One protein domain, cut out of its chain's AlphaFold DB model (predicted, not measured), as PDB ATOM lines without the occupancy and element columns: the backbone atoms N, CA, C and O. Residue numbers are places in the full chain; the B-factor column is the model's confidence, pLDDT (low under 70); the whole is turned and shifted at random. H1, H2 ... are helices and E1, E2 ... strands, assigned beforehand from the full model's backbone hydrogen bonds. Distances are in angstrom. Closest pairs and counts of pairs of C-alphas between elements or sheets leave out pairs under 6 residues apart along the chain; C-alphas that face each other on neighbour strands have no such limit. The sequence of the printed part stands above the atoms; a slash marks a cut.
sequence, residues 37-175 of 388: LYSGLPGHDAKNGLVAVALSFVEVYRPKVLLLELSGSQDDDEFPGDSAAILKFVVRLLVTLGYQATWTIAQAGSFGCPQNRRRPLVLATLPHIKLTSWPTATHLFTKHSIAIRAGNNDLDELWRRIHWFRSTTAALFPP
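AT A GLANCE: This is residues 37 to 175 of the 388 residues of an uncharacterized protein of Catenaria anguillulae PL171 (UniProt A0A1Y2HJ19). A twisted sheet of four strands forms a slab, with two helices, H1 and H2, covering one of its faces and running along the strands. The short helix H3 follows E3 at that strand's last residue, and a long stretch, residues 126 to 152, leads from E4 to H4, which only grazes the sheet. The printed part has 139 residues with four named strands and four named helices in the order E1 H1 E2 H2 E3 H3 E4 H4; the sheet is mixed, in the order E1 E2 E4 E3. The class is mixed, helices and strands, with under half of the residues in named elements. The whole is compact, with a radius of gyration of the C-alphas of 15.2 A and spans of 44 by 32 by 29 A.

IN THESE COORDINATES: E1, residues 37 to 41, begins at C-alpha 37 (17.722, 37.211, 200.819). H1, residues 50 to 61, is 16.5 A long, and E2, residues 65 to 70, 16.3 A. H2, residues 81 to 96, is the longest helix at 22.5 A. E3, residues 100 to 107, spans 23.2 A, from C-alpha 100 at (6.101, 43.997, 206.541). H3 holds residues 108 to 111. E4, residues 118 to 125, spans 23.0 A. H4, residues 153 to 162, spans 14.4 A and ends at C-alpha 162 (5.368, 37.655, 220.782).

HOW THE PARTS SIT: E1 and E2 are parallel at 7 degrees, with N 39 and O 67 3.1 A apart, within hydrogen-bond range. E2 and E4 are antiparallel at 158 degrees, with N 68 and O 122 at 2.8 A. E4 and E3 are antiparallel at 161 degrees, with N 104 and O 121 at 2.9 A. E1, H1, E2 form a strand-helix-strand unit, two parallel neighbour strands with a helix between; E2, H2, E3 form a split one, with E4 between its strands. Both crossovers are right-handed. H1 and H2 are on the same face of the sheet, making two layers, at heights of 9.8 A and 9.6 A. H1 lies over E1, H2 over E4 and E3. H1 and H2 only just touch, with 3 pairs of C-alphas within 8 A, the closest those of Val 51 and Val 90 at 7.7 A; they run the same way at a shallow tilt of 10 degrees. H4 only grazes the sheet with residues 159 to 162; its closest C-alphas to E3 are those of Ile 162 and Thr 104, 7.1 A. H3 is only just not on the sheet, with 4 pairs of C-alphas within 10 A. Every O i to N i+4 pair is within hydrogen-bond range in H1, H2 and H4; H3 is too short for one.

THE WHOLE: The C-alphas farthest apart are those of Val 60 and Pro 174, 43.9 A. The printed part has no cut. The link from E4 to H4 is long, 27 residues; residues 147 to 148 in it pair in parallel with residues 78 to 79. The mean pLDDT of the printed part is 75.6, and residues 42 to 48, 71 to 84 and 142 to 170 are under 70.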
ATOM      1  N   LEU A  37      16.442  36.989 200.157       91.06
ATOM      2  CA  LEU A  37      17.722  37.211 200.819       91.06
ATOM      3  C   LEU A  37      17.719  36.528 202.191       91.06
ATOM      4  O   LEU A  37      16.833  36.758 203.009       91.06
ATOM      5  N   TYR A  38      18.735  35.707 202.450       90.88
ATOM      6  CA  TYR A  38      18.999  35.132 203.768       90.88
ATOM      7  C   TYR A  38      20.392  35.539 204.245       90.88
ATOM      8  O   TYR A  38      21.350  35.493 203.468       90.88
ATOM      9  N   SER A  39      20.504  35.917 205.519       84.88
ATOM     10  CA  SER A  39      21.791  36.255 206.126       84.88
ATOM     11  C   SER A  39      21.856  35.875 207.602       84.88
ATOM     12  O   SER A  39      21.013  36.289 208.396       84.88
ATOM     13  N   GLY A  40      22.910  35.143 207.975       83.25
ATOM     14  CA  GLY A  40      23.293  34.890 209.364       83.25
ATOM     15  C   GLY A  40      24.337  35.897 209.839       83.25
ATOM     16  O   GLY A  40      25.485  35.875 209.388       83.25
ATOM     17  N   LEU A  41      23.942  36.795 210.740       74.44
ATOM     18  CA  LEU A  41      24.728  37.952 211.154       74.44
ATOM     19  C   LEU A  41      25.240  37.819 212.591       74.44
ATOM     20  O   LEU A  41      24.482  37.461 213.495       74.44
ATOM     21  N   PRO A  42      26.510  38.170 212.854       64.38
ATOM     22  CA  PRO A  42      26.999  38.290 214.217       64.38
ATOM     23  C   PRO A  42      26.366  39.522 214.889       64.38
ATOM     24  O   PRO A  42      26.667  40.656 214.535       64.38
ATOM     25  N   GLY A  43      25.512  39.309 215.884       55.69
ATOM     26  CA  GLY A  43      24.738  40.336 216.586       55.69
ATOM     27  C   GLY A  43      25.488  41.156 217.641       55.69
ATOM     28  O   GLY A  43      24.845  41.901 218.355       55.69
ATOM     29  N   HIS A  44      26.815  41.050 217.778       52.25
ATOM     30  CA  HIS A  44      27.556  41.791 218.820       52.25
ATOM     31  C   HIS A  44      28.944  42.245 218.350       52.25
ATOM     32  O   HIS A  44      29.943  42.093 219.047       52.25
ATOM     33  N   ASP A  45      29.069  42.726 217.119       53.78
ATOM     34  CA  ASP A  45      30.322  43.371 216.719       53.78
ATOM     35  C   ASP A  45      30.032  44.712 216.059       53.78
ATOM     36  O   ASP A  45      29.982  44.834 214.834       53.78
ATOM     37  N   ALA A  46      29.821  45.726 216.905       48.22
ATOM     38  CA  ALA A  46      29.684  47.121 216.490       48.22
ATOM     39  C   ALA A  46      30.862  47.573 215.609       48.22
ATOM     40  O   ALA A  46      30.687  48.434 214.752       48.22
ATOM     41  N   LYS A  47      32.039  46.936 215.745       46.44
ATOM     42  CA  LYS A  47      33.228  47.242 214.938       46.44
ATOM     43  C   LYS A  47      33.084  46.876 213.462       46.44
ATOM     44  O   LYS A  47      33.840  47.402 212.656       46.44
ATOM     45  N   ASN A  48      32.138  46.004 213.101       55.19
ATOM     46  CA  ASN A  48      32.026  45.499 211.731       55.19
ATOM     47  C   ASN A  48      30.740  45.919 211.006       55.19
ATOM     48  O   ASN A  48      30.633  45.652 209.812       55.19
ATOM     49  N   GLY A  49      29.763  46.543 211.685       70.44
ATOM     50  CA  GLY A  49      28.563  47.109 211.042       70.44
ATOM     51  C   GLY A  49      27.785  46.138 210.141       70.44
ATOM     52  O   GLY A  49      27.037  46.570 209.270       70.44
ATOM     53  N   LEU A  50      27.959  44.822 210.311       80.44
ATOM     54  CA  LEU A  50      27.513  43.821 209.332       80.44
ATOM     55  C   LEU A  50      25.994  43.785 209.176       80.44
ATOM     56  O   LEU A  50      25.495  43.448 208.107       80.44
ATOM     57  N   VAL A  51      25.268  44.168 210.225       82.12
ATOM     58  CA  VAL A  51      23.819  44.368 210.167       82.12
ATOM     59  C   VAL A  51      23.466  45.501 209.206       82.12
ATOM     60  O   VAL A  51      22.625  45.307 208.337       82.12
ATOM     61  N   ALA A  52      24.147  46.647 209.290       83.88
ATOM     62  CA  ALA A  52      23.935  47.760 208.367       83.88
ATOM     63  C   ALA A  52      24.326  47.386 206.928       83.88
ATOM     64  O   ALA A  52      23.586  47.694 205.999       83.88
ATOM     65  N   VAL A  53      25.429  46.651 206.744       86.94
ATOM     66  CA  VAL A  53      25.827  46.139 205.422       86.94
ATOM     67  C   VAL A  53      24.760  45.202 204.857       86.94
ATOM     68  O   VAL A  53      24.362  45.351 203.711       86.94
ATOM     69  N   ALA A  54      24.242  44.255 205.638       87.56
ATOM     70  CA  ALA A  54      23.185  43.365 205.160       87.56
ATOM     71  C   ALA A  54      21.903  44.127 204.792       87.56
ATOM     72  O   ALA A  54      21.261  43.798 203.797       87.56
ATOM     73  N   LEU A  55      21.550  45.160 205.558       90.31
ATOM     74  CA  LEU A  55      20.393  46.004 205.268       90.31
ATOM     75  C   LEU A  55      20.605  46.892 204.031       90.31
ATOM     76  O   LEU A  55      19.642  47.120 203.304       90.31
ATOM     77  N   SER A  56      21.836  47.301 203.707       91.44
ATOM     78  CA  SER A  56      22.100  48.014 202.447       91.44
ATOM     79  C   SER A  56      21.883  47.116 201.223       91.44
ATOM     80  O   SER A  56      21.354  47.569 200.209       91.44
ATOM     81  N   PHE A  57      22.168  45.810 201.325       91.88
ATOM     82  CA  PHE A  57      21.757  44.850 200.292       91.88
ATOM     83  C   PHE A  57      20.227  44.778 200.159       91.88
ATOM     84  O   PHE A  57      19.718  44.683 199.044       91.88
ATOM     85  N   VAL A  58      19.475  44.854 201.260       93.44
ATOM     86  CA  VAL A  58      18.000  44.875 201.211       93.44
ATOM     87  C   VAL A  58      17.487  46.129 200.505       93.44
ATOM     88  O   VAL A  58      16.554  46.039 199.704       93.44
ATOM     89  N   GLU A  59      18.108  47.278 200.764       93.94
ATOM     90  CA  GLU A  59      17.765  48.550 200.126       93.94
ATOM     91  C   GLU A  59      18.018  48.523 198.612       93.94
ATOM     92  O   GLU A  59      17.132  48.903 197.845       93.94
ATOM     93  N   VAL A  60      19.179  48.009 198.185       93.44
ATOM     94  CA  VAL A  60      19.578  47.938 196.767       93.44
ATOM     95  C   VAL A  60      18.787  46.882 195.995       93.44
ATOM     96  O   VAL A  60      18.307  47.146 194.894       93.44
ATOM     97  N   TYR A  61      18.677  45.664 196.531       93.69
ATOM     98  CA  TYR A  61      18.126  44.532 195.780       93.69
ATOM     99  C   TYR A  61      16.615  44.377 195.914       93.69
ATOM    100  O   TYR A  61      16.017  43.731 195.054       93.69
ATOM    101  N   ARG A  62      16.016  44.963 196.959       94.00
ATOM    102  CA  ARG A  62      14.582  44.886 197.268       94.00
ATOM    103  C   ARG A  62      14.007  43.457 197.165       94.00
ATOM    104  O   ARG A  62      13.075  43.240 196.390       94.00
ATOM    105  N   PRO A  63      14.557  42.471 197.904       94.94
ATOM    106  CA  PRO A  63      14.064  41.100 197.841       94.94
ATOM    107  C   PRO A  63      12.595  40.986 198.267       94.94
ATOM    108  O   PRO A  63      12.154  41.663 199.188       94.94
ATOM    109  N   LYS A  64      11.838  40.078 197.645       93.31
ATOM    110  CA  LYS A  64      10.438  39.803 198.024       93.31
ATOM    111  C   LYS A  64      10.325  39.252 199.443       93.31
ATOM    112  O   LYS A  64       9.379  39.590 200.154       93.31
ATOM    113  N   VAL A  65      11.291  38.420 199.840       93.69
ATOM    114  CA  VAL A  65      11.376  37.786 201.162       93.69
ATOM    115  C   VAL A  65      12.774  37.979 201.751       93.69
ATOM    116  O   VAL A  65      13.788  37.756 201.092       93.69
ATOM    117  N   LEU A  66      12.841  38.354 203.020       93.25
ATOM    118  CA  LEU A  66      14.067  38.524 203.785       93.25
ATOM    119  C   LEU A  66      14.007  37.676 205.050       93.25
ATOM    120  O   LEU A  66      13.062  37.801 205.825       93.25
ATOM    121  N   LEU A  67      15.046  36.884 205.303       92.81
ATOM    122  CA  LEU A  67      15.242  36.182 206.570       92.81
ATOM    123  C   LEU A  67      16.612  36.532 207.157       92.81
ATOM    124  O   LEU A  67      17.653  36.208 206.580       92.81
ATOM    125  N   LEU A  68      16.620  37.172 208.321       89.81
ATOM    126  CA  LEU A  68      17.835  37.504 209.059       89.81
ATOM    127  C   LEU A  68      17.926  36.639 210.315       89.81
ATOM    128  O   LEU A  68      17.059  36.712 211.182       89.81
ATOM    129  N   GLU A  69      18.992  35.849 210.434       87.12
ATOM    130  CA  GLU A  69      19.384  35.226 211.701       87.12
ATOM    131  C   GLU A  69      20.355  36.169 212.408       87.12
ATOM    132  O   GLU A  69      21.426  36.480 211.887       87.12
ATOM    133  N   LEU A  70      19.999  36.619 213.607       79.94
ATOM    134  CA  LEU A  70      20.879  37.429 214.441       79.94
ATOM    135  C   LEU A  70      21.554  36.520 215.469       79.94
ATOM    136  O   LEU A  70      20.912  35.672 216.088       79.94
ATOM    137  N   SER A  71      22.857  36.680 215.693       68.56
ATOM    138  CA  SER A  71      23.516  35.956 216.781       68.56
ATOM    139  C   SER A  71      23.231  36.648 218.119       68.56
ATOM    140  O   SER A  71      23.822  37.690 218.392       68.56
ATOM    141  N   GLY A  72      22.388  36.055 218.962       59.03
ATOM    142  CA  GLY A  72      22.404  36.325 220.405       59.03
ATOM    143  C   GLY A  72      23.556  35.574 221.083       59.03
ATOM    144  O   GLY A  72      24.072  34.596 220.521       59.03
ATOM    145  N   SER A  73      23.978  36.016 222.268       51.53
ATOM    146  CA  SER A  73      24.784  35.172 223.158       51.53
ATOM    147  C   SER A  73      24.046  33.845 223.369       51.53
ATOM    148  O   SER A  73      22.833  33.802 223.556       51.53
ATOM    149  N   GLN A  74      24.765  32.734 223.190       49.28
ATOM    150  CA  GLN A  74      24.193  31.382 223.236       49.28
ATOM    151  C   GLN A  74      23.821  30.939 224.652       49.28
ATOM    152  O   GLN A  74      23.049  29.994 224.790       49.28
ATOM    153  N   ASP A  75      24.354  31.629 225.658       46.47
ATOM    154  CA  ASP A  75      24.454  31.124 227.025       46.47
ATOM    155  C   ASP A  75      23.627  31.925 228.036       46.47
ATOM    156  O   ASP A  75      23.548  31.529 229.195       46.47
ATOM    157  N   ASP A  76      22.976  33.008 227.609       47.28
ATOM    158  CA  ASP A  76      22.219  33.860 228.517       47.28
ATOM    159  C   ASP A  76      20.735  33.460 228.513       47.28
ATOM    160  O   ASP A  76      20.080  33.358 227.470       47.28
ATOM    161  N   ASP A  77      20.174  33.264 229.708       48.94
ATOM    162  CA  ASP A  77      18.722  33.156 229.917       48.94
ATOM    163  C   ASP A  77      17.994  34.495 229.650       48.94
ATOM    164  O   ASP A  77      16.761  34.581 229.692       48.94
ATOM    165  N   GLU A  78      18.759  35.531 229.302       48.72
ATOM    166  CA  GLU A  78      18.318  36.884 229.010       48.72
ATOM    167  C   GLU A  78      18.773  37.311 227.613       48.72
ATOM    168  O   GLU A  78      19.901  37.058 227.202       48.72
ATOM    169  N   PHE A  79      17.898  37.999 226.880       50.75
ATOM    170  CA  PHE A  79      18.296  38.694 225.664       50.75
ATOM    171  C   PHE A  79      18.968  40.014 226.070       50.75
ATOM    172  O   PHE A  79      18.267  40.884 226.595       50.75
ATOM    173  N   PRO A  80      20.295  40.186 225.884       52.78
ATOM    174  CA  PRO A  80      20.985  41.354 226.418       52.78
ATOM    175  C   PRO A  80      20.444  42.644 225.793       52.78
ATOM    176  O   PRO A  80      20.070  42.659 224.617       52.78
ATOM    177  N   GLY A  81      20.434  43.740 226.562       51.19
ATOM    178  CA  GLY A  81      19.865  45.030 226.142       51.19
ATOM    179  C   GLY A  81      20.409  45.542 224.799       51.19
ATOM    180  O   GLY A  81      19.646  46.032 223.966       51.19
ATOM    181  N   ASP A  82      21.693  45.311 224.521       60.19
ATOM    182  CA  ASP A  82      22.322  45.665 223.241       60.19
ATOM    183  C   ASP A  82      21.781  44.834 222.065       60.19
ATOM    184  O   ASP A  82      21.604  45.337 220.953       60.19
ATOM    185  N   SER A  83      21.442  43.563 222.309       63.28
ATOM    186  CA  SER A  83      20.811  42.704 221.299       63.28
ATOM    187  C   SER A  83      19.368  43.137 221.022       63.28
ATOM    188  O   SER A  83      18.926  43.103 219.870       63.28
ATOM    189  N   ALA A  84      18.649  43.617 222.043       67.94
ATOM    190  CA  ALA A  84      17.322  44.211 221.877       67.94
ATOM    191  C   ALA A  84      17.379  45.523 221.072       67.94
ATOM    192  O   ALA A  84      16.526  45.751 220.212       67.94
ATOM    193  N   ALA A  85      18.403  46.358 221.281       74.75
ATOM    194  CA  ALA A  85      18.605  47.587 220.511       74.75
ATOM    195  C   ALA A  85      18.858  47.307 219.017       74.75
ATOM    196  O   ALA A  85      18.231  47.930 218.159       74.75
ATOM    197  N   ILE A  86      19.709  46.324 218.697       78.38
ATOM    198  CA  ILE A  86      19.974  45.912 217.308       78.38
ATOM    199  C   ILE A  86      18.703  45.397 216.638       78.38
ATOM    200  O   ILE A  86      18.417  45.748 215.494       78.38
ATOM    201  N   LEU A  87      17.910  44.595 217.343       81.06
ATOM    202  CA  LEU A  87      16.656  44.086 216.809       81.06
ATOM    203  C   LEU A  87      15.644  45.215 216.543       81.06
ATOM    204  O   LEU A  87      15.050  45.251 215.465       81.06
ATOM    205  N   LYS A  88      15.496  46.173 217.472       82.88
ATOM    206  CA  LYS A  88      14.670  47.377 217.266       82.88
ATOM    207  C   LYS A  88      15.139  48.174 216.045       82.88
ATOM    208  O   LYS A  88      14.311  48.573 215.231       82.88
ATOM    209  N   PHE A  89      16.452  48.357 215.891       86.06
ATOM    210  CA  PHE A  89      17.047  49.036 214.737       86.06
ATOM    211  C   PHE A  89      16.717  48.328 213.415       86.06
ATOM    212  O   PHE A  89      16.235  48.969 212.482       86.06
ATOM    213  N   VAL A  90      16.908  47.005 213.351       89.12
ATOM    214  CA  VAL A  90      16.600  46.194 212.162       89.12
ATOM    215  C   VAL A  90      15.125  46.312 211.789       89.12
ATOM    216  O   VAL A  90      14.808  46.634 210.645       89.12
ATOM    217  N   VAL A  91      14.217  46.094 212.746       89.25
ATOM    218  CA  VAL A  91      12.768  46.163 212.495       89.25
ATOM    219  C   VAL A  91      12.363  47.568 212.050       89.25
ATOM    220  O   VAL A  91      11.618  47.704 211.079       89.25
ATOM    221  N   ARG A  92      12.893  48.617 212.695       90.94
ATOM    222  CA  ARG A  92      12.617  50.007 212.314       90.94
ATOM    223  C   ARG A  92      13.036  50.287 210.874       90.94
ATOM    224  O   ARG A  92      12.236  50.837 210.125       90.94
ATOM    225  N   LEU A  93      14.248  49.891 210.485       92.94
ATOM    226  CA  LEU A  93      14.762  50.135 209.138       92.94
ATOM    227  C   LEU A  93      13.939  49.388 208.081       92.94
ATOM    228  O   LEU A  93      13.586  49.970 207.059       92.94
ATOM    229  N   LEU A  94      13.565  48.135 208.342       94.88
ATOM    230  CA  LEU A  94      12.728  47.355 207.425       94.88
ATOM    231  C   LEU A  94      11.353  48.000 207.211       94.88
ATOM    232  O   LEU A  94      10.916  48.131 206.068       94.88
ATOM    233  N   VAL A  95      10.713  48.468 208.285       94.81
ATOM    234  CA  VAL A  95       9.441  49.202 208.194       94.81
ATOM    235  C   VAL A  95       9.617  50.511 207.419       94.81
ATOM    236  O   VAL A  95       8.797  50.817 206.558       94.81
ATOM    237  N   THR A  96      10.704  51.257 207.644       95.69
ATOM    238  CA  THR A  96      11.018  52.476 206.873       95.69
ATOM    239  C   THR A  96      11.232  52.190 205.384       95.69
ATOM    240  O   THR A  96      10.817  52.984 204.547       95.69
ATOM    241  N   LEU A  97      11.811  51.038 205.031       95.19
ATOM    242  CA  LEU A  97      11.940  50.594 203.639       95.19
ATOM    243  C   LEU A  97      10.612  50.105 203.022       95.19
ATOM    244  O   LEU A  97      10.584  49.782 201.829       95.19
ATOM    245  N   GLY A  98       9.526  50.058 203.798       96.06
ATOM    246  CA  GLY A  98       8.198  49.632 203.356       96.06
ATOM    247  C   GLY A  98       7.971  48.122 203.418       96.06
ATOM    248  O   GLY A  98       7.089  47.616 202.729       96.06
ATOM    249  N   TYR A  99       8.762  47.384 204.202       96.75
ATOM    250  CA  TYR A  99       8.533  45.959 204.424       96.75
ATOM    251  C   TYR A  99       7.545  45.719 205.563       96.75
ATOM    252  O   TYR A  99       7.549  46.405 206.584       96.75
ATOM    253  N   GLN A 100       6.771  44.648 205.423       94.94
ATOM    254  CA  GLN A 100       6.101  43.997 206.541       94.94
ATOM    255  C   GLN A 100       7.134  43.126 207.258       94.94
ATOM    256  O   GLN A 100       7.802  42.332 206.598       94.94
ATOM    257  N   ALA A 101       7.272  43.246 208.579       92.31
ATOM    258  CA  ALA A 101       8.271  42.506 209.346       92.31
ATOM    259  C   ALA A 101       7.666  41.841 210.590       92.31
ATOM    260  O   ALA A 101       6.828  42.413 211.281       92.31
ATOM    261  N   THR A 102       8.139  40.638 210.891       88.81
ATOM    262  CA  THR A 102       7.911  39.920 212.146       88.81
ATOM    263  C   THR A 102       9.228  39.328 212.622       88.81
ATOM    264  O   THR A 102      10.203  39.234 211.875       88.81
ATOM    265  N   TRP A 103       9.283  38.920 213.876       85.38
ATOM    266  CA  TRP A 103      10.481  38.345 214.452       85.38
ATOM    267  C   TRP A 103      10.113  37.351 215.554       85.38
ATOM    268  O   TRP A 103       9.001  37.364 216.078       85.38
ATOM    269  N   THR A 104      11.035  36.448 215.868       79.62
ATOM    270  CA  THR A 104      10.874  35.448 216.929       79.62
ATOM    271  C   THR A 104      12.233  35.052 217.494       79.62
ATOM    272  O   THR A 104      13.266  35.418 216.936       79.62
ATOM    273  N   ILE A 105      12.247  34.269 218.573       79.12
ATOM    274  CA  ILE A 105      13.452  33.579 219.035       79.12
ATOM    275  C   ILE A 105      13.244  32.074 218.910       79.12
ATOM    276  O   ILE A 105      12.589  31.463 219.747       79.12
ATOM    277  N   ALA A 106      13.824  31.476 217.873       79.81
ATOM    278  CA  ALA A 106      13.740  30.048 217.608       79.81
ATOM    279  C   ALA A 106      14.643  29.246 218.550       79.81
ATOM    280  O   ALA A 106      15.833  29.542 218.670       79.81
ATOM    281  N   GLN A 107      14.089  28.207 219.177       80.94
ATOM    282  CA  GLN A 107      14.831  27.197 219.932       80.94
ATOM    283  C   GLN A 107      15.015  25.952 219.058       80.94
ATOM    284  O   GLN A 107      14.034  25.280 218.754       80.94
ATOM    285  N   ALA A 108      16.256  25.624 218.682       83.56
ATOM    286  CA  ALA A 108      16.558  24.462 217.836       83.56
ATOM    287  C   ALA A 108      16.056  23.142 218.451       83.56
ATOM    288  O   ALA A 108      15.549  22.280 217.733       83.56
ATOM    289  N   GLY A 109      16.127  23.041 219.784       82.81
ATOM    290  CA  GLY A 109      15.544  21.966 220.588       82.81
ATOM    291  C   GLY A 109      14.093  21.634 220.251       82.81
ATOM    292  O   GLY A 109      13.731  20.472 220.097       82.81
ATOM    293  N   SER A 110      13.274  22.667 220.049       82.56
ATOM    294  CA  SER A 110      11.845  22.535 219.758       82.56
ATOM    295  C   SER A 110      11.546  22.000 218.350       82.56
ATOM    296  O   SER A 110      10.385  21.770 218.013       82.56
ATOM    297  N   PHE A 111      12.573  21.826 217.515       84.69
ATOM    298  CA  PHE A 111      12.467  21.359 216.132       84.69
ATOM    299  C   PHE A 111      13.260  20.065 215.876       84.69
ATOM    300  O   PHE A 111      13.615  19.780 214.735       84.69
ATOM    301  N   GLY A 112      13.540  19.283 216.922       83.88
ATOM    302  CA  GLY A 112      14.144  17.948 216.795       83.88
ATOM    303  C   GLY A 112      15.672  17.928 216.747       83.88
ATOM    304  O   GLY A 112      16.277  16.927 216.370       83.88
ATOM    305  N   CYS A 113      16.325  19.034 217.112       86.12
ATOM    306  CA  CYS A 113      17.771  19.061 217.311       86.12
ATOM    307  C   CYS A 113      18.083  18.863 218.804       86.12
ATOM    308  O   CYS A 113      17.600  19.660 219.604       86.12
ATOM    309  N   PRO A 114      18.917  17.894 219.223       87.38
ATOM    310  CA  PRO A 114      19.310  17.698 220.621       87.38
ATOM    311  C   PRO A 114      20.344  18.748 221.067       87.38
ATOM    312  O   PRO A 114      21.446  18.440 221.518       87.38
ATOM    313  N   GLN A 115      20.009  20.025 220.891       84.69
ATOM    314  CA  GLN A 115      20.863  21.159 221.198       84.69
ATOM    315  C   GLN A 115      20.029  22.293 221.792       84.69
ATOM    316  O   GLN A 115      19.061  22.762 221.194       84.69
ATOM    317  N   ASN A 116      20.471  22.809 222.942       81.56
ATOM    318  CA  ASN A 116      19.971  24.074 223.463       81.56
ATOM    319  C   ASN A 116      20.608  25.230 222.677       81.56
ATOM    320  O   ASN A 116      21.696  25.694 223.016       81.56
ATOM    321  N   ARG A 117      19.960  25.663 221.593       80.81
ATOM    322  CA  ARG A 117      20.444  26.751 220.739       80.81
ATOM    323  C   ARG A 117      19.297  27.676 220.384       80.81
ATOM    324  O   ARG A 117      18.453  27.356 219.548       80.81
ATOM    325  N   ARG A 118      19.341  28.871 220.963       78.44
ATOM    326  CA  ARG A 118      18.343  29.917 220.752       78.44
ATOM    327  C   ARG A 118      18.846  30.961 219.760       78.44
ATOM    328  O   ARG A 118      20.011  31.367 219.818       78.44
ATOM    329  N   ARG A 119      18.000  31.372 218.816       79.56
ATOM    330  CA  ARG A 119      18.354  32.328 217.758       79.56
ATOM    331  C   ARG A 119      17.225  33.310 217.472       79.56
ATOM    332  O   ARG A 119      16.152  32.873 217.069       79.56
ATOM    333  N   PRO A 120      17.461  34.622 217.632       80.12
ATOM    334  CA  PRO A 120      16.566  35.630 217.095       80.12
ATOM    335  C   PRO A 120      16.544  35.568 215.572       80.12
ATOM    336  O   PRO A 120      17.590  35.606 214.919       80.12
ATOM    337  N   LEU A 121      15.341  35.495 215.025       86.19
ATOM    338  CA  LEU A 121      15.078  35.503 213.597       86.19
ATOM    339  C   LEU A 121      14.173  36.688 213.279       86.19
ATOM    340  O   LEU A 121      13.193  36.918 213.985       86.19
ATOM    341  N   VAL A 122      14.477  37.407 212.204       89.88
ATOM    342  CA  VAL A 122      13.614  38.447 211.635       89.88
ATOM    343  C   VAL A 122      13.200  37.999 210.243       89.88
ATOM    344  O   VAL A 122      14.054  37.705 209.408       89.88
ATOM    345  N   LEU A 123      11.897  37.952 210.001       92.56
ATOM    346  CA  LEU A 123      11.304  37.686 208.700       92.56
ATOM    347  C   LEU A 123      10.661  38.973 208.199       92.56
ATOM    348  O   LEU A 123       9.870  39.587 208.913       92.56
ATOM    349  N   ALA A 124      10.963  39.364 206.967       94.81
ATOM    350  CA  ALA A 124      10.321  40.500 206.333       94.81
ATOM    351  C   ALA A 124       9.929  40.205 204.887       94.81
ATOM    352  O   ALA A 124      10.573  39.420 204.198       94.81
ATOM    353  N   THR A 125       8.848  40.830 204.436       96.06
ATOM    354  CA  THR A 125       8.278  40.641 203.098       96.06
ATOM    355  C   THR A 125       7.801  41.973 202.529       96.06
ATOM    356  O   THR A 125       7.433  42.876 203.284       96.06
ATOM    357  N   LEU A 126       7.822  42.119 201.204       94.31
ATOM    358  CA  LEU A 126       7.230  43.290 200.552       94.31
ATOM    359  C   LEU A 126       5.699  43.314 200.749       94.31
ATOM    360  O   LEU A 126       5.107  42.258 200.963       94.31
ATOM    361  N   PRO A 127       5.022  44.474 200.643       93.75
ATOM    362  CA  PRO A 127       3.584  44.594 200.921       93.75
ATOM    363  C   PRO A 127       2.683  43.673 200.086       93.75
ATOM    364  O   PRO A 127       1.637  43.235 200.549       93.75
ATOM    365  N   HIS A 128       3.098  43.353 198.858       91.88
ATOM    366  CA  HIS A 128       2.361  42.469 197.951       91.88
ATOM    367  C   HIS A 128       2.598  40.971 198.222       91.88
ATOM    368  O   HIS A 128       2.013  40.125 197.552       91.88
ATOM    369  N   ILE A 129       3.468  40.633 199.176       94.69
ATOM    370  CA  ILE A 129       3.739  39.265 199.613       94.69
ATOM    371  C   ILE A 129       3.137  39.089 201.005       94.69
ATOM    372  O   ILE A 129       3.337  39.910 201.897       94.69
ATOM    373  N   LYS A 130       2.391  38.002 201.209       91.81
ATOM    374  CA  LYS A 130       1.795  37.697 202.511       91.81
ATOM    375  C   LYS A 130       2.891  37.367 203.528       91.81
ATOM    376  O   LYS A 130       3.676  36.444 203.311       91.81
ATOM    377  N   LEU A 131       2.899  38.068 204.662       89.62
ATOM    378  CA  LEU A 131       3.785  37.747 205.777       89.62
ATOM    379  C   LEU A 131       3.367  36.405 206.401       89.62
ATOM    380  O   LEU A 131       2.249  36.261 206.899       89.62
ATOM    381  N   THR A 132       4.248  35.406 206.352       83.12
ATOM    382  CA  THR A 132       3.969  34.066 206.883       83.12
ATOM    383  C   THR A 132       4.121  34.017 208.401       83.12
ATOM    384  O   THR A 132       4.971  34.699 208.974       83.12
ATOM    385  N   SER A 133       3.340  33.161 209.060       82.25
ATOM    386  CA  SER A 133       3.530  32.856 210.479       82.25
ATOM    387  C   SER A 133       4.772  31.993 210.705       82.25
ATOM    388  O   SER A 133       5.139  31.183 209.855       82.25
ATOM    389  N   TRP A 134       5.380  32.118 211.885       83.56
ATOM    390  CA  TRP A 134       6.454  31.224 212.318       83.56
ATOM    391  C   TRP A 134       5.957  29.776 212.472       83.56
ATOM    392  O   TRP A 134       4.801  29.574 212.862       83.56
ATOM    393  N   PRO A 135       6.810  28.773 212.188       82.44
ATOM    394  CA  PRO A 135       6.444  27.374 212.356       82.44
ATOM    395  C   PRO A 135       6.206  27.053 213.833       82.44
ATOM    396  O   PRO A 135       6.870  27.590 214.724       82.44
ATOM    397  N   THR A 136       5.251  26.165 214.091       80.81
ATOM    398  CA  THR A 136       4.966  25.659 215.436       80.81
ATOM    399  C   THR A 136       6.046  24.676 215.877       80.81
ATOM    400  O   THR A 136       6.614  23.959 215.054       80.81
ATOM    401  N   ALA A 137       6.332  24.640 217.181       79.25
ATOM    402  CA  ALA A 137       7.257  23.664 217.748       79.25
ATOM    403  C   ALA A 137       6.773  22.238 217.448       79.25
ATOM    404  O   ALA A 137       5.593  21.938 217.623       79.25
ATOM    405  N   THR A 138       7.680  21.369 217.004       83.25
ATOM    406  CA  THR A 138       7.365  19.968 216.695       83.25
ATOM    407  C   THR A 138       7.765  19.034 217.832       83.25
ATOM    408  O   THR A 138       7.068  18.051 218.069       83.25
ATOM    409  N   HIS A 139       8.841  19.357 218.557       83.50
ATOM    410  CA  HIS A 139       9.394  18.556 219.651       83.50
ATOM    411  C   HIS A 139       9.281  19.296 220.990       83.50
ATOM    412  O   HIS A 139       9.440  20.518 221.064       83.50
ATOM    413  N   LEU A 140       9.023  18.550 222.062       83.19
ATOM    414  CA  LEU A 140       9.093  19.062 223.432       83.19
ATOM    415  C   LEU A 140      10.545  19.420 223.794       83.19
ATOM    416  O   LEU A 140      11.474  18.754 223.347       83.19
ATOM    417  N   PHE A 141      10.771  20.466 224.605       79.06
ATOM    418  CA  PHE A 141      12.138  20.885 224.955       79.06
ATOM    419  C   PHE A 141      12.250  21.739 226.230       79.06
ATOM    420  O   PHE A 141      12.088  22.945 226.181       79.06
ATOM    421  N   THR A 142      12.672  21.164 227.352       67.06
ATOM    422  CA  THR A 142      12.647  21.737 228.724       67.06
ATOM    423  C   THR A 142      12.973  23.233 228.951       67.06
ATOM    424  O   THR A 142      12.516  23.793 229.946       67.06
ATOM    425  N   LYS A 143      13.725  23.921 228.079       61.44
ATOM    426  CA  LYS A 143      14.092  25.346 228.208       61.44
ATOM    427  C   LYS A 143      13.448  26.229 227.129       61.44
ATOM    428  O   LYS A 143      14.103  26.599 226.146       61.44
ATOM    429  N   HIS A 144      12.200  26.642 227.355       56.59
ATOM    430  CA  HIS A 144      11.393  27.393 226.380       56.59
ATOM    431  C   HIS A 144      11.465  28.924 226.489       56.59
ATOM    432  O   HIS A 144      11.280  29.603 225.482       56.59
ATOM    433  N   SER A 145      11.734  29.487 227.670       52.59
ATOM    434  CA  SER A 145      11.667  30.937 227.891       52.59
ATOM    435  C   SER A 145      13.039  31.613 227.823       52.59
ATOM    436  O   SER A 145      14.017  31.123 228.388       52.59
ATOM    437  N   ILE A 146      13.089  32.759 227.139       54.91
ATOM    438  CA  ILE A 146      14.104  33.802 227.329       54.91
ATOM    439  C   ILE A 146      13.386  35.011 227.918       54.91
ATOM    440  O   ILE A 146      12.318  35.392 227.430       54.91
ATOM    441  N   ALA A 147      13.975  35.631 228.937       54.62
ATOM    442  CA  ALA A 147      13.548  36.955 229.362       54.62
ATOM    443  C   ALA A 147      14.067  37.989 228.352       54.62
ATOM    444  O   ALA A 147      15.275  38.150 228.177       54.62
ATOM    445  N   ILE A 148      13.162  38.683 227.661       57.41
ATOM    446  CA  ILE A 148      13.542  39.837 226.845       57.41
ATOM    447  C   ILE A 148      13.409  41.084 227.694       57.41
ATOM    448  O   ILE A 148      12.311  41.404 228.137       57.41
ATOM    449  N   ARG A 149      14.526  41.790 227.873       58.72
ATOM    450  CA  ARG A 149      14.547  43.125 228.465       58.72
ATOM    451  C   ARG A 149      14.673  44.152 227.348       58.72
ATOM    452  O   ARG A 149      15.767  44.457 226.876       58.72
ATOM    453  N   ALA A 150      13.540  44.662 226.887       55.09
ATOM    454  CA  ALA A 150      13.456  45.816 226.001       55.09
ATOM    455  C   ALA A 150      13.636  47.150 226.759       55.09
ATOM    456  O   ALA A 150      13.686  48.193 226.094       55.09
ATOM    457  N   GLY A 151      13.790  47.116 228.091       57.66
ATOM    458  CA  GLY A 151      14.135  48.266 228.938       57.66
ATOM    459  C   GLY A 151      12.933  49.123 229.340       57.66
ATOM    460  O   GLY A 151      13.115  50.230 229.836       57.66
ATOM    461  N   ASN A 152      11.717  48.630 229.094       62.31
ATOM    462  CA  ASN A 152      10.458  49.229 229.523       62.31
ATOM    463  C   ASN A 152       9.480  48.084 229.804       62.31
ATOM    464  O   ASN A 152       9.202  47.308 228.894       62.31
ATOM    465  N   ASN A 153       8.950  48.001 231.026       61.31
ATOM    466  CA  ASN A 153       8.120  46.887 231.493       61.31
ATOM    467  C   ASN A 153       6.940  46.563 230.553       61.31
ATOM    468  O   ASN A 153       6.691  45.390 230.284       61.31
ATOM    469  N   ASP A 154       6.289  47.571 229.963       61.00
ATOM    470  CA  ASP A 154       5.148  47.360 229.055       61.00
ATOM    471  C   ASP A 154       5.582  46.764 227.706       61.00
ATOM    472  O   ASP A 154       4.913  45.906 227.120       61.00
ATOM    473  N   LEU A 155       6.745  47.195 227.204       60.28
ATOM    474  CA  LEU A 155       7.346  46.619 226.002       60.28
ATOM    475  C   LEU A 155       7.917  45.231 226.296       60.28
ATOM    476  O   LEU A 155       7.824  44.355 225.445       60.28
ATOM    477  N   ASP A 156       8.456  44.998 227.486       62.69
ATOM    478  CA  ASP A 156       8.974  43.697 227.906       62.69
ATOM    479  C   ASP A 156       7.838  42.658 227.966       62.69
ATOM    480  O   ASP A 156       8.008  41.530 227.490       62.69
ATOM    481  N   GLU A 157       6.651  43.043 228.451       61.59
ATOM    482  CA  GLU A 157       5.448  42.201 228.443       61.59
ATOM    483  C   GLU A 157       4.911  41.931 227.032       61.59
ATOM    484  O   GLU A 157       4.618  40.777 226.685       61.59
ATOM    485  N   LEU A 158       4.810  42.967 226.193       59.91
ATOM    486  CA  LEU A 158       4.368  42.828 224.803       59.91
ATOM    487  C   LEU A 158       5.322  41.928 224.008       59.91
ATOM    488  O   LEU A 158       4.883  41.032 223.284       59.91
ATOM    489  N   TRP A 159       6.631  42.129 224.174       61.47
ATOM    490  CA  TRP A 159       7.647  41.331 223.503       61.47
ATOM    491  C   TRP A 159       7.574  39.894 224.028       61.47
ATOM    492  O   TRP A 159       7.410  38.982 223.220       61.47
ATOM    493  N   ARG A 160       7.504  39.656 225.350       60.53
ATOM    494  CA  ARG A 160       7.274  38.306 225.923       60.53
ATOM    495  C   ARG A 160       6.099  37.558 225.285       60.53
ATOM    496  O   ARG A 160       6.221  36.356 225.052       60.53
ATOM    497  N   ARG A 161       4.987  38.239 224.992       56.56
ATOM    498  CA  ARG A 161       3.815  37.633 224.330       56.56
ATOM    499  C   ARG A 161       4.088  37.228 222.875       56.56
ATOM    500  O   ARG A 161       3.577  36.202 222.441       56.56
ATOM    501  N   ILE A 162       4.928  37.974 222.154       54.66
ATOM    502  CA  ILE A 162       5.368  37.655 220.782       54.66
ATOM    503  C   ILE A 162       6.381  36.483 220.777       54.66
ATOM    504  O   ILE A 162       6.430  35.721 219.811       54.66
ATOM    505  N   HIS A 163       7.140  36.277 221.869       53.00
ATOM    506  CA  HIS A 163       8.087  35.149 222.034       53.00
ATOM    507  C   HIS A 163       7.498  33.849 222.496       53.00
ATOM    508  O   HIS A 163       8.226  32.850 222.499       53.00
ATOM    509  N   TRP A 164       6.233  33.830 222.904       47.69
ATOM    510  CA  TRP A 164       5.618  32.564 223.223       47.69
ATOM    511  C   TRP A 164       5.451  31.807 221.914       47.69
ATOM    512  O   TRP A 164       4.461  31.961 221.198       47.69
ATOM    513  N   PHE A 165       6.467  31.002 221.586       47.72
ATOM    514  CA  PHE A 165       6.311  29.840 220.739       47.72
ATOM    515  C   PHE A 165       4.970  29.249 221.117       47.72
ATOM    516  O   PHE A 165       4.782  28.867 222.273       47.72
ATOM    517  N   ARG A 166       4.031  29.310 220.164       46.28
ATOM    518  CA  ARG A 166       2.700  28.730 220.280       46.28
ATOM    519  C   ARG A 166       2.870  27.402 220.989       46.28
ATOM    520  O   ARG A 166       3.518  26.510 220.459       46.28
ATOM    521  N   SER A 167       2.403  27.439 222.228       46.88
ATOM    522  CA  SER A 167       2.429  26.450 223.280       46.88
ATOM    523  C   SER A 167       3.136  25.128 222.972       46.88
ATOM    524  O   SER A 167       2.780  24.407 222.044       46.88
ATOM    525  N   THR A 168       4.041  24.722 223.859       50.22
ATOM    526  CA  THR A 168       4.490  23.328 223.999       50.22
ATOM    527  C   THR A 168       3.353  22.313 224.036       50.22
ATOM    528  O   THR A 168       3.583  21.148 223.740       50.22
ATOM    529  N   THR A 169       2.122  22.748 224.325       52.94
ATOM    530  CA  THR A 169       0.915  21.919 224.217       52.94
ATOM    531  C   THR A 169       0.589  21.472 222.788       52.94
ATOM    532  O   THR A 169      -0.303  20.650 222.628       52.94
ATOM    533  N   ALA A 170       1.257  22.004 221.756       60.75
ATOM    534  CA  ALA A 170       1.093  21.591 220.359       60.75
ATOM    535  C   ALA A 170       2.268  20.755 219.816       60.75
ATOM    536  O   ALA A 170       2.202  20.291 218.679       60.75
ATOM    537  N   ALA A 171       3.346  20.567 220.590       71.62
ATOM    538  CA  ALA A 171       4.459  19.723 220.170       71.62
ATOM    539  C   ALA A 171       4.059  18.244 220.272       71.62
ATOM    540  O   ALA A 171       3.612  17.788 221.323       71.62
ATOM    541  N   LEU A 172       4.220  17.505 219.175       80.00
ATOM    542  CA  LEU A 172       3.764  16.116 219.052       80.00
ATOM    543  C   LEU A 172       4.861  15.095 219.368       80.00
ATOM    544  O   LEU A 172       4.554  13.954 219.705       80.00
ATOM    545  N   PHE A 173       6.132  15.487 219.252       84.12
ATOM    546  CA  PHE A 173       7.268  14.578 219.385       84.12
ATOM    547  C   PHE A 173       8.016  14.764 220.717       84.12
ATOM    548  O   PHE A 173       8.103  15.884 221.236       84.12
ATOM    549  N   PRO A 174       8.596  13.683 221.276       85.25
ATOM    550  CA  PRO A 174       9.457  13.768 222.454       85.25
ATOM    551  C   PRO A 174      10.725  14.595 222.166       85.25
ATOM    552  O   PRO A 174      11.078  14.790 221.002       85.25
ATOM    553  N   PRO A 175      11.437  15.088 223.196       85.00
ATOM    554  CA  PRO A 175      12.719  15.758 222.993       85.00
ATOM    555  C   PRO A 175      13.730  14.802 222.353       85.00
ATOM    556  O   PRO A 175      13.924  13.690 222.837       85.00
TER     557      PRO A 175